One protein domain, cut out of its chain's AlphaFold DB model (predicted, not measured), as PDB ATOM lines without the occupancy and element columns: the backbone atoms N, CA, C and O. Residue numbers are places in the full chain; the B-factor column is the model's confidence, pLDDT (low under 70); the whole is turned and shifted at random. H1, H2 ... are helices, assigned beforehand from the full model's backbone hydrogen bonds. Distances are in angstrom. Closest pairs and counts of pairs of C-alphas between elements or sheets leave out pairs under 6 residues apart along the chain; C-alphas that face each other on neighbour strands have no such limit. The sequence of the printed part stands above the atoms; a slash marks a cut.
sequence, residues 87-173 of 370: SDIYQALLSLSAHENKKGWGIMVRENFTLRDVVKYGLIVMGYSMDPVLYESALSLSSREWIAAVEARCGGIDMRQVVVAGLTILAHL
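AT A GLANCE: This is residues 87 to 173 of the 370 residues of the protein "BZIP domain-containing protein" of Colletotrichum simmondsii (UniProt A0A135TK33). Two helices, H6 and H3, cross as an X in the core; H2 lies across the last part of H6, H1 runs beside H6, and a small helical hairpin of H4 and H5 makes the end of the domain away from H2. The printed part has 87 residues with six named helices, H1 to H6 in order, and no named strand: it is all helix. It is compact, with a radius of gyration of the C-alphas of 12.4 A, and spans 34 by 24 by 23 A.

HOW THE PARTS SIT: Begin with H6, residues 159 to 172, the hub, which touches three helices. H3, residues 115 to 125, touches it about perpendicular, at 84 degrees; look at the closest C-alphas, those of Gly 122 and Gly 166, 3.5 A apart. H2, residues 98 to 110, touches residues 167 to 172 of H6 alone, about perpendicular at 88 degrees, closest at the C-alphas of Gly 104 and Ala 171, 3.7 A. H1, residues 87 to 94, touches H6 at a shallow tilt of 25 degrees, the same way, closest at the C-alphas of Ala 92 and Val 164, 5.5 A. Farther out, H4, residues 132 to 137, and H5, residues 143 to 153, form a hairpin: they touch at a shallow tilt of 31 degrees, opposite ways, closest at the C-alphas of Ser 137 and Trp 146, 7.1 A. H3 and H5 are near each other, with 9 pairs of C-alphas within 10 A; H2 and H3 are apart. In H1 to H6, every O i to N i+4 pair is within hydrogen-bond range.

IN THESE COORDINATES: Find C-alpha 159 at (1.514, 16.003, -69.168); from there H6 runs 19.9 A to C-alpha 172 at (-1.297, 8.152, -51.054). H2 measures 17.9 A, H3 15.4 A and H5 15.1 A. H1 begins at C-alpha 87, (11.603, 7.557, -68.964).

THE WHOLE: The C-alphas farthest apart, Ala 98 and Val 133, are 34.8 A apart. The printed part has no cut and no long link; no printed residue is under 70 in pLDDT.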
ATOM      1  N   SER A  87      10.646   7.071 -69.966       81.69
ATOM      2  CA  SER A  87      11.603   7.557 -68.964       81.69
ATOM      3  C   SER A  87      10.993   8.582 -68.008       81.69
ATOM      4  O   SER A  87      11.239   8.495 -66.810       81.69
ATOM      5  N   ASP A  88      10.136   9.500 -68.468       86.31
ATOM      6  CA  ASP A  88       9.448  10.439 -67.568       86.31
ATOM      7  C   ASP A  88       8.561   9.731 -66.540       86.31
ATOM      8  O   ASP A  88       8.526  10.105 -65.365       86.31
ATOM      9  N   ILE A  89       7.849   8.691 -66.977       86.12
ATOM     10  CA  ILE A  89       6.989   7.883 -66.109       86.12
ATOM     11  C   ILE A  89       7.854   7.131 -65.087       86.12
ATOM     12  O   ILE A  89       7.524   7.110 -63.899       86.12
ATOM     13  N   TYR A  90       8.975   6.547 -65.522       82.88
ATOM     14  CA  TYR A  90       9.900   5.836 -64.639       82.88
ATOM     15  C   TYR A  90      10.595   6.763 -63.642       82.88
ATOM     16  O   TYR A  90      10.624   6.456 -62.453       82.88
ATOM     17  N   GLN A  91      11.058   7.937 -64.070       83.88
ATOM     18  CA  GLN A  91      11.650   8.943 -63.185       83.88
ATOM     19  C   GLN A  91      10.647   9.444 -62.142       83.88
ATOM     20  O   GLN A  91      10.986   9.589 -60.963       83.88
ATOM     21  N   ALA A  92       9.385   9.642 -62.532       85.62
ATOM     22  CA  ALA A  92       8.325   9.986 -61.592       85.62
ATOM     23  C   ALA A  92       8.092   8.876 -60.550       85.62
ATOM     24  O   ALA A  92       7.890   9.175 -59.374       85.62
ATOM     25  N   LEU A  93       8.165   7.602 -60.950       80.12
ATOM     26  CA  LEU A  93       8.070   6.457 -60.037       80.12
ATOM     27  C   LEU A  93       9.286   6.346 -59.106       80.12
ATOM     28  O   LEU A  93       9.108   6.080 -57.915       80.12
ATOM     29  N   LEU A  94      10.500   6.556 -59.619       80.81
ATOM     30  CA  LEU A  94      11.750   6.516 -58.849       80.81
ATOM     31  C   LEU A  94      11.881   7.688 -57.865       80.81
ATOM     32  O   LEU A  94      12.546   7.557 -56.840       80.81
ATOM     33  N   SER A  95      11.221   8.813 -58.143       84.25
ATOM     34  CA  SER A  95      11.183   9.979 -57.250       84.25
ATOM     35  C   SER A  95      10.326   9.759 -55.993       84.25
ATOM     36  O   SER A  95      10.438  10.520 -55.031       84.25
ATOM     37  N   LEU A  96       9.466   8.735 -55.982       82.56
ATOM     38  CA  LEU A  96       8.692   8.335 -54.805       82.56
ATOM     39  C   LEU A  96       9.570   7.531 -53.836       82.56
ATOM     40  O   LEU A  96      10.436   6.764 -54.254       82.56
ATOM     41  N   SER A  97       9.311   7.616 -52.526       84.31
ATOM     42  CA  SER A  97       9.981   6.721 -51.574       84.31
ATOM     43  C   SER A  97       9.657   5.253 -51.879       84.31
ATOM     44  O   SER A  97       8.581   4.932 -52.386       84.31
ATOM     45  N   ALA A  98      10.533   4.321 -51.491       77.94
ATOM     46  CA  ALA A  98      10.297   2.888 -51.699       77.94
ATOM     47  C   ALA A  98       8.942   2.408 -51.130       77.94
ATOM     48  O   ALA A  98       8.297   1.519 -51.687       77.94
ATOM     49  N   HIS A  99       8.477   3.018 -50.030       80.56
ATOM     50  CA  HIS A  99       7.163   2.727 -49.457       80.56
ATOM     51  C   HIS A  99       6.014   3.237 -50.341       80.56
ATOM     52  O   HIS A  99       5.057   2.502 -50.592       80.56
ATOM     53  N   GLU A 100       6.110   4.477 -50.823       83.38
ATOM     54  CA  GLU A 100       5.124   5.093 -51.715       83.38
ATOM     55  C   GLU A 100       5.064   4.384 -53.063       83.38
ATOM     56  O   GLU A 100       3.972   4.047 -53.513       83.38
ATOM     57  N   ASN A 101       6.216   4.082 -53.664       75.38
ATOM     58  CA  ASN A 101       6.309   3.335 -54.913       75.38
ATOM     59  C   ASN A 101       5.640   1.959 -54.761       75.38
ATOM     60  O   ASN A 101       4.706   1.634 -55.495       75.38
ATOM     61  N   LYS A 102       5.995   1.200 -53.712       75.81
ATOM     62  CA  LYS A 102       5.368  -0.097 -53.413       75.81
ATOM     63  C   LYS A 102       3.849   0.009 -53.255       75.81
ATOM     64  O   LYS A 102       3.121  -0.877 -53.710       75.81
ATOM     65  N   LYS A 103       3.355   1.064 -52.604       79.69
ATOM     66  CA  LYS A 103       1.923   1.283 -52.370       79.69
ATOM     67  C   LYS A 103       1.184   1.706 -53.641       79.69
ATOM     68  O   LYS A 103       0.154   1.108 -53.953       79.69
ATOM     69  N   GLY A 104       1.718   2.673 -54.383       76.25
ATOM     70  CA  GLY A 104       1.175   3.144 -55.658       76.25
ATOM     71  C   GLY A 104       1.118   2.018 -56.682       76.25
ATOM     72  O   GLY A 104       0.052   1.737 -57.228       76.25
ATOM     73  N   TRP A 105       2.215   1.272 -56.833       73.00
ATOM     74  CA  TRP A 105       2.259   0.083 -57.681       73.00
ATOM     75  C   TRP A 105       1.285  -0.997 -57.203       73.00
ATOM     76  O   TRP A 105       0.586  -1.616 -58.000       73.00
ATOM     77  N   GLY A 106       1.173  -1.203 -55.888       72.38
ATOM     78  CA  GLY A 106       0.194  -2.117 -55.301       72.38
ATOM     79  C   GLY A 106      -1.250  -1.788 -55.692       72.38
ATOM     80  O   GLY A 106      -2.012  -2.698 -56.011       72.38
ATOM     81  N   ILE A 107      -1.611  -0.504 -55.715       79.12
ATOM     82  CA  ILE A 107      -2.934  -0.039 -56.146       79.12
ATOM     83  C   ILE A 107      -3.102  -0.193 -57.650       79.12
ATOM     84  O   ILE A 107      -4.127  -0.719 -58.076       79.12
ATOM     85  N   MET A 108      -2.102   0.200 -58.444       78.88
ATOM     86  CA  MET A 108      -2.172   0.053 -59.895       78.88
ATOM     87  C   MET A 108      -2.400  -1.399 -60.299       78.88
ATOM     88  O   MET A 108      -3.247  -1.679 -61.142       78.88
ATOM     89  N   VAL A 109      -1.707  -2.328 -59.638       74.25
ATOM     90  CA  VAL A 109      -1.897  -3.753 -59.893       74.25
ATOM     91  C   VAL A 109      -3.258  -4.249 -59.413       74.25
ATOM     92  O   VAL A 109      -3.917  -5.003 -60.120       74.25
ATOM     93  N   ARG A 110      -3.711  -3.824 -58.228       73.94
ATOM     94  CA  ARG A 110      -4.995  -4.274 -57.669       73.94
ATOM     95  C   ARG A 110      -6.189  -3.817 -58.502       73.94
ATOM     96  O   ARG A 110      -7.102  -4.599 -58.729       73.94
ATOM     97  N   GLU A 111      -6.188  -2.553 -58.903       81.31
ATOM     98  CA  GLU A 111      -7.300  -1.934 -59.631       81.31
ATOM     99  C   GLU A 111      -7.156  -2.077 -61.150       81.31
ATOM    100  O   GLU A 111      -7.977  -1.560 -61.905       81.31
ATOM    101  N   ASN A 112      -6.113  -2.777 -61.609       79.00
ATOM    102  CA  ASN A 112      -5.800  -2.947 -63.021       79.00
ATOM    103  C   ASN A 112      -5.629  -1.610 -63.767       79.00
ATOM    104  O   ASN A 112      -6.037  -1.468 -64.922       79.00
ATOM    105  N   PHE A 113      -5.044  -0.621 -63.091       87.81
ATOM    106  CA  PHE A 113      -4.831   0.702 -63.656       87.81
ATOM    107  C   PHE A 113      -3.741   0.690 -64.725       87.81
ATOM    108  O   PHE A 113      -2.770  -0.071 -64.682       87.81
ATOM    109  N   THR A 114      -3.936   1.587 -65.678       90.56
ATOM    110  CA  THR A 114      -3.083   1.861 -66.838       90.56
ATOM    111  C   THR A 114      -2.698   3.342 -66.840       90.56
ATOM    112  O   THR A 114      -3.145   4.107 -65.979       90.56
ATOM    113  N   LEU A 115      -1.891   3.780 -67.810       91.81
ATOM    114  CA  LEU A 115      -1.488   5.188 -67.919       91.81
ATOM    115  C   LEU A 115      -2.683   6.160 -67.919       91.81
ATOM    116  O   LEU A 115      -2.610   7.222 -67.301       91.81
ATOM    117  N   ARG A 116      -3.819   5.788 -68.525       93.88
ATOM    118  CA  ARG A 116      -5.016   6.648 -68.554       93.88
ATOM    119  C   ARG A 116      -5.598   6.927 -67.168       93.88
ATOM    120  O   ARG A 116      -6.152   8.000 -66.934       93.88
ATOM    121  N   ASP A 117      -5.464   5.980 -66.242       94.12
ATOM    122  CA  ASP A 117      -5.925   6.122 -64.862       94.12
ATOM    123  C   ASP A 117      -5.004   7.062 -64.092       94.12
ATOM    124  O   ASP A 117      -5.484   7.973 -63.417       94.12
ATOM    125  N   VAL A 118      -3.689   6.902 -64.267       94.00
ATOM    126  CA  VAL A 118      -2.680   7.821 -63.722       94.00
ATOM    127  C   VAL A 118      -2.970   9.247 -64.191       94.00
ATOM    128  O   VAL A 118      -3.101  10.147 -63.364       94.00
ATOM    129  N   VAL A 119      -3.174   9.439 -65.497       95.56
ATOM    130  CA  VAL A 119      -3.513  10.743 -66.080       95.56
ATOM    131  C   VAL A 119      -4.831  11.283 -65.523       95.56
ATOM    132  O   VAL A 119      -4.892  12.437 -65.105       95.56
ATOM    133  N   LYS A 120      -5.884  10.461 -65.438       96.00
ATOM    134  CA  LYS A 120      -7.175  10.855 -64.856       96.00
ATOM    135  C   LYS A 120      -7.031  11.368 -63.426       96.00
ATOM    136  O   LYS A 120      -7.563  12.432 -63.112       96.00
ATOM    137  N   TYR A 121      -6.343  10.628 -62.561       95.62
ATOM    138  CA  TYR A 121      -6.142  11.049 -61.175       95.62
ATOM    139  C   TYR A 121      -5.237  12.280 -61.077       95.62
ATOM    140  O   TYR A 121      -5.512  13.158 -60.261       95.62
ATOM    141  N   GLY A 122      -4.227  12.390 -61.943       96.31
ATOM    142  CA  GLY A 122      -3.369  13.567 -62.050       96.31
ATOM    143  C   GLY A 122      -4.140  14.836 -62.400       96.31
ATOM    144  O   GLY A 122      -4.048  15.829 -61.680       96.31
ATOM    145  N   LEU A 123      -4.982  14.782 -63.435       96.69
ATOM    146  CA  LEU A 123      -5.840  15.900 -63.833       96.69
ATOM    147  C   LEU A 123      -6.757  16.343 -62.691       96.69
ATOM    148  O   LEU A 123      -6.835  17.535 -62.401       96.69
ATOM    149  N   ILE A 124      -7.399  15.390 -62.006       95.38
ATOM    150  CA  ILE A 124      -8.291  15.675 -60.871       95.38
ATOM    151  C   ILE A 124      -7.544  16.415 -59.756       95.38
ATOM    152  O   ILE A 124      -8.059  17.395 -59.218       95.38
ATOM    153  N   VAL A 125      -6.329  15.975 -59.419       95.50
ATOM    154  CA  VAL A 125      -5.491  16.626 -58.398       95.50
ATOM    155  C   VAL A 125      -5.084  18.035 -58.819       95.50
ATOM    156  O   VAL A 125      -5.072  18.941 -57.989       95.50
ATOM    157  N   MET A 126      -4.806  18.237 -60.105       96.12
ATOM    158  CA  MET A 126      -4.455  19.543 -60.666       96.12
ATOM    159  C   MET A 126      -5.666  20.472 -60.875       96.12
ATOM    160  O   MET A 126      -5.498  21.585 -61.365       96.12
ATOM    161  N   GLY A 127      -6.878  20.051 -60.492       95.81
ATOM    162  CA  GLY A 127      -8.096  20.866 -60.572       95.81
ATOM    163  C   GLY A 127      -8.853  20.772 -61.900       95.81
ATOM    164  O   GLY A 127      -9.797  21.532 -62.114       95.81
ATOM    165  N   TYR A 128      -8.484  19.836 -62.774       95.88
ATOM    166  CA  TYR A 128      -9.163  19.567 -64.040       95.88
ATOM    167  C   TYR A 128     -10.174  18.423 -63.892       95.88
ATOM    168  O   TYR A 128     -10.008  17.515 -63.077       95.88
ATOM    169  N   SER A 129     -11.225  18.422 -64.715       91.56
ATOM    170  CA  SER A 129     -12.133  17.276 -64.830       91.56
ATOM    171  C   SER A 129     -11.780  16.428 -66.045       91.56
ATOM    172  O   SER A 129     -11.681  16.946 -67.155       91.56
ATOM    173  N   MET A 130     -11.660  15.115 -65.847       94.12
ATOM    174  CA  MET A 130     -11.530  14.172 -66.954       94.12
ATOM    175  C   MET A 130     -12.889  13.991 -67.638       94.12
ATOM    176  O   MET A 130     -13.854  13.562 -67.001       94.12
ATOM    177  N   ASP A 131     -12.952  14.309 -68.929       93.38
ATOM    178  CA  ASP A 131     -14.122  14.051 -69.764       93.38
ATOM    179  C   ASP A 131     -14.295  12.529 -69.983       93.38
ATOM    180  O   ASP A 131     -13.322  11.861 -70.341       93.38
ATOM    181  N   PRO A 132     -15.490  11.943 -69.761       95.25
ATOM    182  CA  PRO A 132     -15.684  10.498 -69.896       95.25
ATOM    183  C   PRO A 132     -15.453   9.961 -71.313       95.25
ATOM    184  O   PRO A 132     -14.926   8.862 -71.460       95.25
ATOM    185  N   VAL A 133     -15.817  10.719 -72.351       95.75
ATOM    186  CA  VAL A 133     -15.637  10.296 -73.749       95.75
ATOM    187  C   VAL A 133     -14.153  10.304 -74.095       95.75
ATOM    188  O   VAL A 133     -13.641   9.341 -74.663       95.75
ATOM    189  N   LEU A 134     -13.445  11.355 -73.680       95.69
ATOM    190  CA  LEU A 134     -11.999  11.432 -73.812       95.69
ATOM    191  C   LEU A 134     -11.318  10.285 -73.059       95.69
ATOM    192  O   LEU A 134     -10.459   9.624 -73.630       95.69
ATOM    193  N   TYR A 135     -11.721   9.986 -71.825       96.31
ATOM    194  CA  TYR A 135     -11.162   8.871 -71.055       96.31
ATOM    195  C   TYR A 135     -11.349   7.507 -71.743       96.31
ATOM    196  O   TYR A 135     -10.407   6.715 -71.791       96.31
ATOM    197  N   GLU A 136     -12.530   7.237 -72.309       95.31
ATOM    198  CA  GLU A 136     -12.786   5.982 -73.030       95.31
ATOM    199  C   GLU A 136     -12.066   5.913 -74.384       95.31
ATOM    200  O   GLU A 136     -11.654   4.829 -74.800       95.31
ATOM    201  N   SER A 137     -11.827   7.052 -75.045       95.44
ATOM    202  CA  SER A 137     -11.107   7.087 -76.329       95.44
ATOM    203  C   SER A 137      -9.677   6.528 -76.252       95.44
ATOM    204  O   SER A 137      -9.155   6.061 -77.265       95.44
ATOM    205  N   ALA A 138      -9.080   6.470 -75.052       94.31
ATOM    206  CA  ALA A 138      -7.798   5.808 -74.792       94.31
ATOM    207  C   ALA A 138      -7.780   4.324 -75.201       94.31
ATOM    208  O   ALA A 138      -6.723   3.762 -75.453       94.31
ATOM    209  N   LEU A 139      -8.942   3.662 -75.260       91.19
ATOM    210  CA  LEU A 139      -9.040   2.259 -75.678       91.19
ATOM    211  C   LEU A 139      -8.934   2.079 -77.197       91.19
ATOM    212  O   LEU A 139      -8.689   0.969 -77.670       91.19
ATOM    213  N   SER A 140      -9.133   3.156 -77.955       94.19
ATOM    214  CA  SER A 140      -9.180   3.159 -79.423       94.19
ATOM    215  C   SER A 140      -8.037   3.920 -80.091       94.19
ATOM    216  O   SER A 140      -7.917   3.854 -81.310       94.19
ATOM    217  N   LEU A 141      -7.231   4.645 -79.319       95.62
ATOM    218  CA  LEU A 141      -6.160   5.510 -79.805       95.62
ATOM    219  C   LEU A 141      -4.820   5.041 -79.255       95.62
ATOM    220  O   LEU A 141      -4.768   4.464 -78.168       95.62
ATOM    221  N   SER A 142      -3.739   5.353 -79.970       96.25
ATOM    222  CA  SER A 142      -2.413   5.231 -79.370       96.25
ATOM    223  C   SER A 142      -2.251   6.214 -78.214       96.25
ATOM    224  O   SER A 142      -2.927   7.247 -78.138       96.25
ATOM    225  N   SER A 143      -1.327   5.920 -77.305       94.75
ATOM    226  CA  SER A 143      -1.148   6.726 -76.101       94.75
ATOM    227  C   SER A 143      -0.723   8.148 -76.436       94.75
ATOM    228  O   SER A 143      -1.245   9.079 -75.834       94.75
ATOM    229  N   ARG A 144       0.158   8.345 -77.426       93.69
ATOM    230  CA  ARG A 144       0.565   9.688 -77.872       93.69
ATOM    231  C   ARG A 144      -0.604  10.494 -78.441       93.69
ATOM    232  O   ARG A 144      -0.749  11.662 -78.095       93.69
ATOM    233  N   GLU A 145      -1.449   9.885 -79.275       95.12
ATOM    234  CA  GLU A 145      -2.640  10.554 -79.825       95.12
ATOM    235  C   GLU A 145      -3.630  10.920 -78.720       95.12
ATOM    236  O   GLU A 145      -4.145  12.038 -78.676       95.12
ATOM    237  N   TRP A 146      -3.864   9.990 -77.794       96.25
ATOM    238  CA  TRP A 146      -4.750  10.213 -76.663       96.25
ATOM    239  C   TRP A 146      -4.223  11.304 -75.721       96.25
ATOM    240  O   TRP A 146      -4.970  12.200 -75.332       96.25
ATOM    241  N   ILE A 147      -2.928  11.280 -75.400       95.19
ATOM    242  CA  ILE A 147      -2.266  12.297 -74.578       95.19
ATOM    243  C   ILE A 147      -2.352  13.672 -75.246       95.19
ATOM    244  O   ILE A 147      -2.716  14.637 -74.580       95.19
ATOM    245  N   ALA A 148      -2.099  13.766 -76.554       93.81
ATOM    246  CA  ALA A 148      -2.234  15.021 -77.290       93.81
ATOM    247  C   ALA A 148      -3.679  15.556 -77.257       93.81
ATOM    248  O   ALA A 148      -3.899  16.760 -77.116       93.81
ATOM    249  N   ALA A 149      -4.679  14.670 -77.324       94.50
ATOM    250  CA  ALA A 149      -6.082  15.055 -77.177       94.50
ATOM    251  C   ALA A 149      -6.401  15.574 -75.761       94.50
ATOM    252  O   ALA A 149      -7.140  16.553 -75.616       94.50
ATOM    253  N   VAL A 150      -5.823  14.963 -74.720       95.19
ATOM    254  CA  VAL A 150      -5.917  15.446 -73.331       95.19
ATOM    255  C   VAL A 150      -5.269  16.817 -73.177       95.19
ATOM    256  O   VAL A 150      -5.903  17.734 -72.652       95.19
ATOM    257  N   GLU A 151      -4.055  16.986 -73.690       93.69
ATOM    258  CA  GLU A 151      -3.321  18.247 -73.650       93.69
ATOM    259  C   GLU A 151      -4.116  19.377 -74.316       93.69
ATOM    260  O   GLU A 151      -4.337  20.429 -73.709       93.69
ATOM    261  N   ALA A 152      -4.635  19.136 -75.523       92.31
ATOM    262  CA  ALA A 152      -5.451  20.098 -76.254       92.31
ATOM    263  C   ALA A 152      -6.748  20.451 -75.503       92.31
ATOM    264  O   ALA A 152      -7.132  21.620 -75.437       92.31
ATOM    265  N   ARG A 153      -7.414  19.461 -74.890       92.94
ATOM    266  CA  ARG A 153      -8.653  19.672 -74.122       92.94
ATOM    267  C   ARG A 153      -8.423  20.489 -72.851       92.94
ATOM    268  O   ARG A 153      -9.314  21.238 -72.450       92.94
ATOM    269  N   CYS A 154      -7.252  20.349 -72.237       92.38
ATOM    270  CA  CYS A 154      -6.856  21.046 -71.017       92.38
ATOM    271  C   CYS A 154      -6.088  22.355 -71.272       92.38
ATOM    272  O   CYS A 154      -5.659  22.987 -70.311       92.38
ATOM    273  N   GLY A 155      -5.943  22.789 -72.529       90.19
ATOM    274  CA  GLY A 155      -5.324  24.071 -72.875       90.19
ATOM    275  C   GLY A 155      -3.793  24.082 -72.815       90.19
ATOM    276  O   GLY A 155      -3.224  25.096 -72.423       90.19
ATOM    277  N   GLY A 156      -3.132  22.982 -73.197       87.38
ATOM    278  CA  GLY A 156      -1.665  22.884 -73.220       87.38
ATOM    279  C   GLY A 156      -1.054  22.516 -71.867       87.38
ATOM    280  O   GLY A 156      -0.015  23.049 -71.487       87.38
ATOM    281  N   ILE A 157      -1.739  21.668 -71.093       92.62
ATOM    282  CA  ILE A 157      -1.256  21.233 -69.778       92.62
ATOM    283  C   ILE A 157       0.016  20.384 -69.902       92.62
ATOM    284  O   ILE A 157       0.126  19.529 -70.777       92.62
ATOM    285  N   ASP A 158       0.960  20.576 -68.979       92.62
ATOM    286  CA  ASP A 158       2.173  19.761 -68.914       92.62
ATOM    287  C   ASP A 158       1.850  18.332 -68.453       92.62
ATOM    288  O   ASP A 158       1.640  18.054 -67.267       92.62
ATOM    289  N   MET A 159       1.841  17.405 -69.407       93.69
ATOM    290  CA  MET A 159       1.514  16.003 -69.168       93.69
ATOM    291  C   MET A 159       2.514  15.286 -68.254       93.69
ATOM    292  O   MET A 159       2.120  14.331 -67.580       93.69
ATOM    293  N   ARG A 160       3.768  15.754 -68.142       93.12
ATOM    294  CA  ARG A 160       4.731  15.198 -67.174       93.12
ATOM    295  C   ARG A 160       4.275  15.497 -65.749       93.12
ATOM    296  O   ARG A 160       4.222  14.597 -64.912       93.12
ATOM    297  N   GLN A 161       3.845  16.733 -65.486       93.19
ATOM    298  CA  GLN A 161       3.293  17.121 -64.183       93.19
ATOM    299  C   GLN A 161       1.994  16.381 -63.864       93.19
ATOM    300  O   GLN A 161       1.797  15.962 -62.723       93.19
ATOM    301  N   VAL A 162       1.139  16.163 -64.867       95.25
ATOM    302  CA  VAL A 162      -0.086  15.363 -64.710       95.25
ATOM    303  C   VAL A 162       0.252  13.943 -64.257       95.25
ATOM    304  O   VAL A 162      -0.335  13.452 -63.292       95.25
ATOM    305  N   VAL A 163       1.221  13.288 -64.900       93.81
ATOM    306  CA  VAL A 163       1.655  11.936 -64.519       93.81
ATOM    307  C   VAL A 163       2.240  11.913 -63.108       93.81
ATOM    308  O   VAL A 163       1.834  11.072 -62.306       93.81
ATOM    309  N   VAL A 164       3.125  12.855 -62.765       93.06
ATOM    310  CA  VAL A 164       3.707  12.963 -61.414       93.06
ATOM    311  C   VAL A 164       2.614  13.134 -60.357       93.06
ATOM    312  O   VAL A 164       2.598  12.411 -59.356       93.06
ATOM    313  N   ALA A 165       1.660  14.042 -60.583       94.44
ATOM    314  CA  ALA A 165       0.535  14.264 -59.679       94.44
ATOM    315  C   ALA A 165      -0.325  12.998 -59.524       94.44
ATOM    316  O   ALA A 165      -0.706  12.640 -58.406       94.44
ATOM    317  N   GLY A 166      -0.578  12.295 -60.631       94.12
ATOM    318  CA  GLY A 166      -1.327  11.041 -60.675       94.12
ATOM    319  C   GLY A 166      -0.662   9.919 -59.883       94.12
ATOM    320  O   GLY A 166      -1.291   9.301 -59.024       94.12
ATOM    321  N   LEU A 167       0.627   9.678 -60.116       90.50
ATOM    322  CA  LEU A 167       1.397   8.669 -59.385       90.50
ATOM    323  C   LEU A 167       1.477   8.996 -57.893       90.50
ATOM    324  O   LEU A 167       1.282   8.115 -57.052       90.50
ATOM    325  N   THR A 168       1.677  10.273 -57.561       91.38
ATOM    326  CA  THR A 168       1.734  10.744 -56.173       91.38
ATOM    327  C   THR A 168       0.422  10.471 -55.449       91.38
ATOM    328  O   THR A 168       0.429   9.870 -54.374       91.38
ATOM    329  N   ILE A 169      -0.730  10.851 -56.018       91.69
ATOM    330  CA  ILE A 169      -2.010  10.619 -55.339       91.69
ATOM    331  C   ILE A 169      -2.322   9.130 -55.213       91.69
ATOM    332  O   ILE A 169      -2.768   8.704 -54.147       91.69
ATOM    333  N   LEU A 170      -2.019   8.328 -56.240       88.44
ATOM    334  CA  LEU A 170      -2.186   6.876 -56.195       88.44
ATOM    335  C   LEU A 170      -1.366   6.256 -55.058       88.44
ATOM    336  O   LEU A 170      -1.906   5.455 -54.299       88.44
ATOM    337  N   ALA A 171      -0.115   6.677 -54.860       86.56
ATOM    338  CA  ALA A 171       0.704   6.231 -53.731       86.56
ATOM    339  C   ALA A 171       0.096   6.591 -52.361       86.56
ATOM    340  O   ALA A 171       0.272   5.872 -51.371       86.56
ATOM    341  N   HIS A 172      -0.689   7.664 -52.290       87.62
ATOM    342  CA  HIS A 172      -1.297   8.152 -51.054       87.62
ATOM    343  C   HIS A 172      -2.703   7.605 -50.780       87.62
ATOM    344  O   HIS A 172      -3.123   7.614 -49.619       87.62
ATOM    345  N   LEU A 173      -3.397   7.029 -51.767       83.44
ATOM    346  CA  LEU A 173      -4.722   6.431 -51.562       83.44
ATOM    347  C   LEU A 173      -4.704   5.354 -50.468       83.44
ATOM    348  O   LEU A 173      -3.751   4.588 -50.315       83.44
TER     349      LEU A 173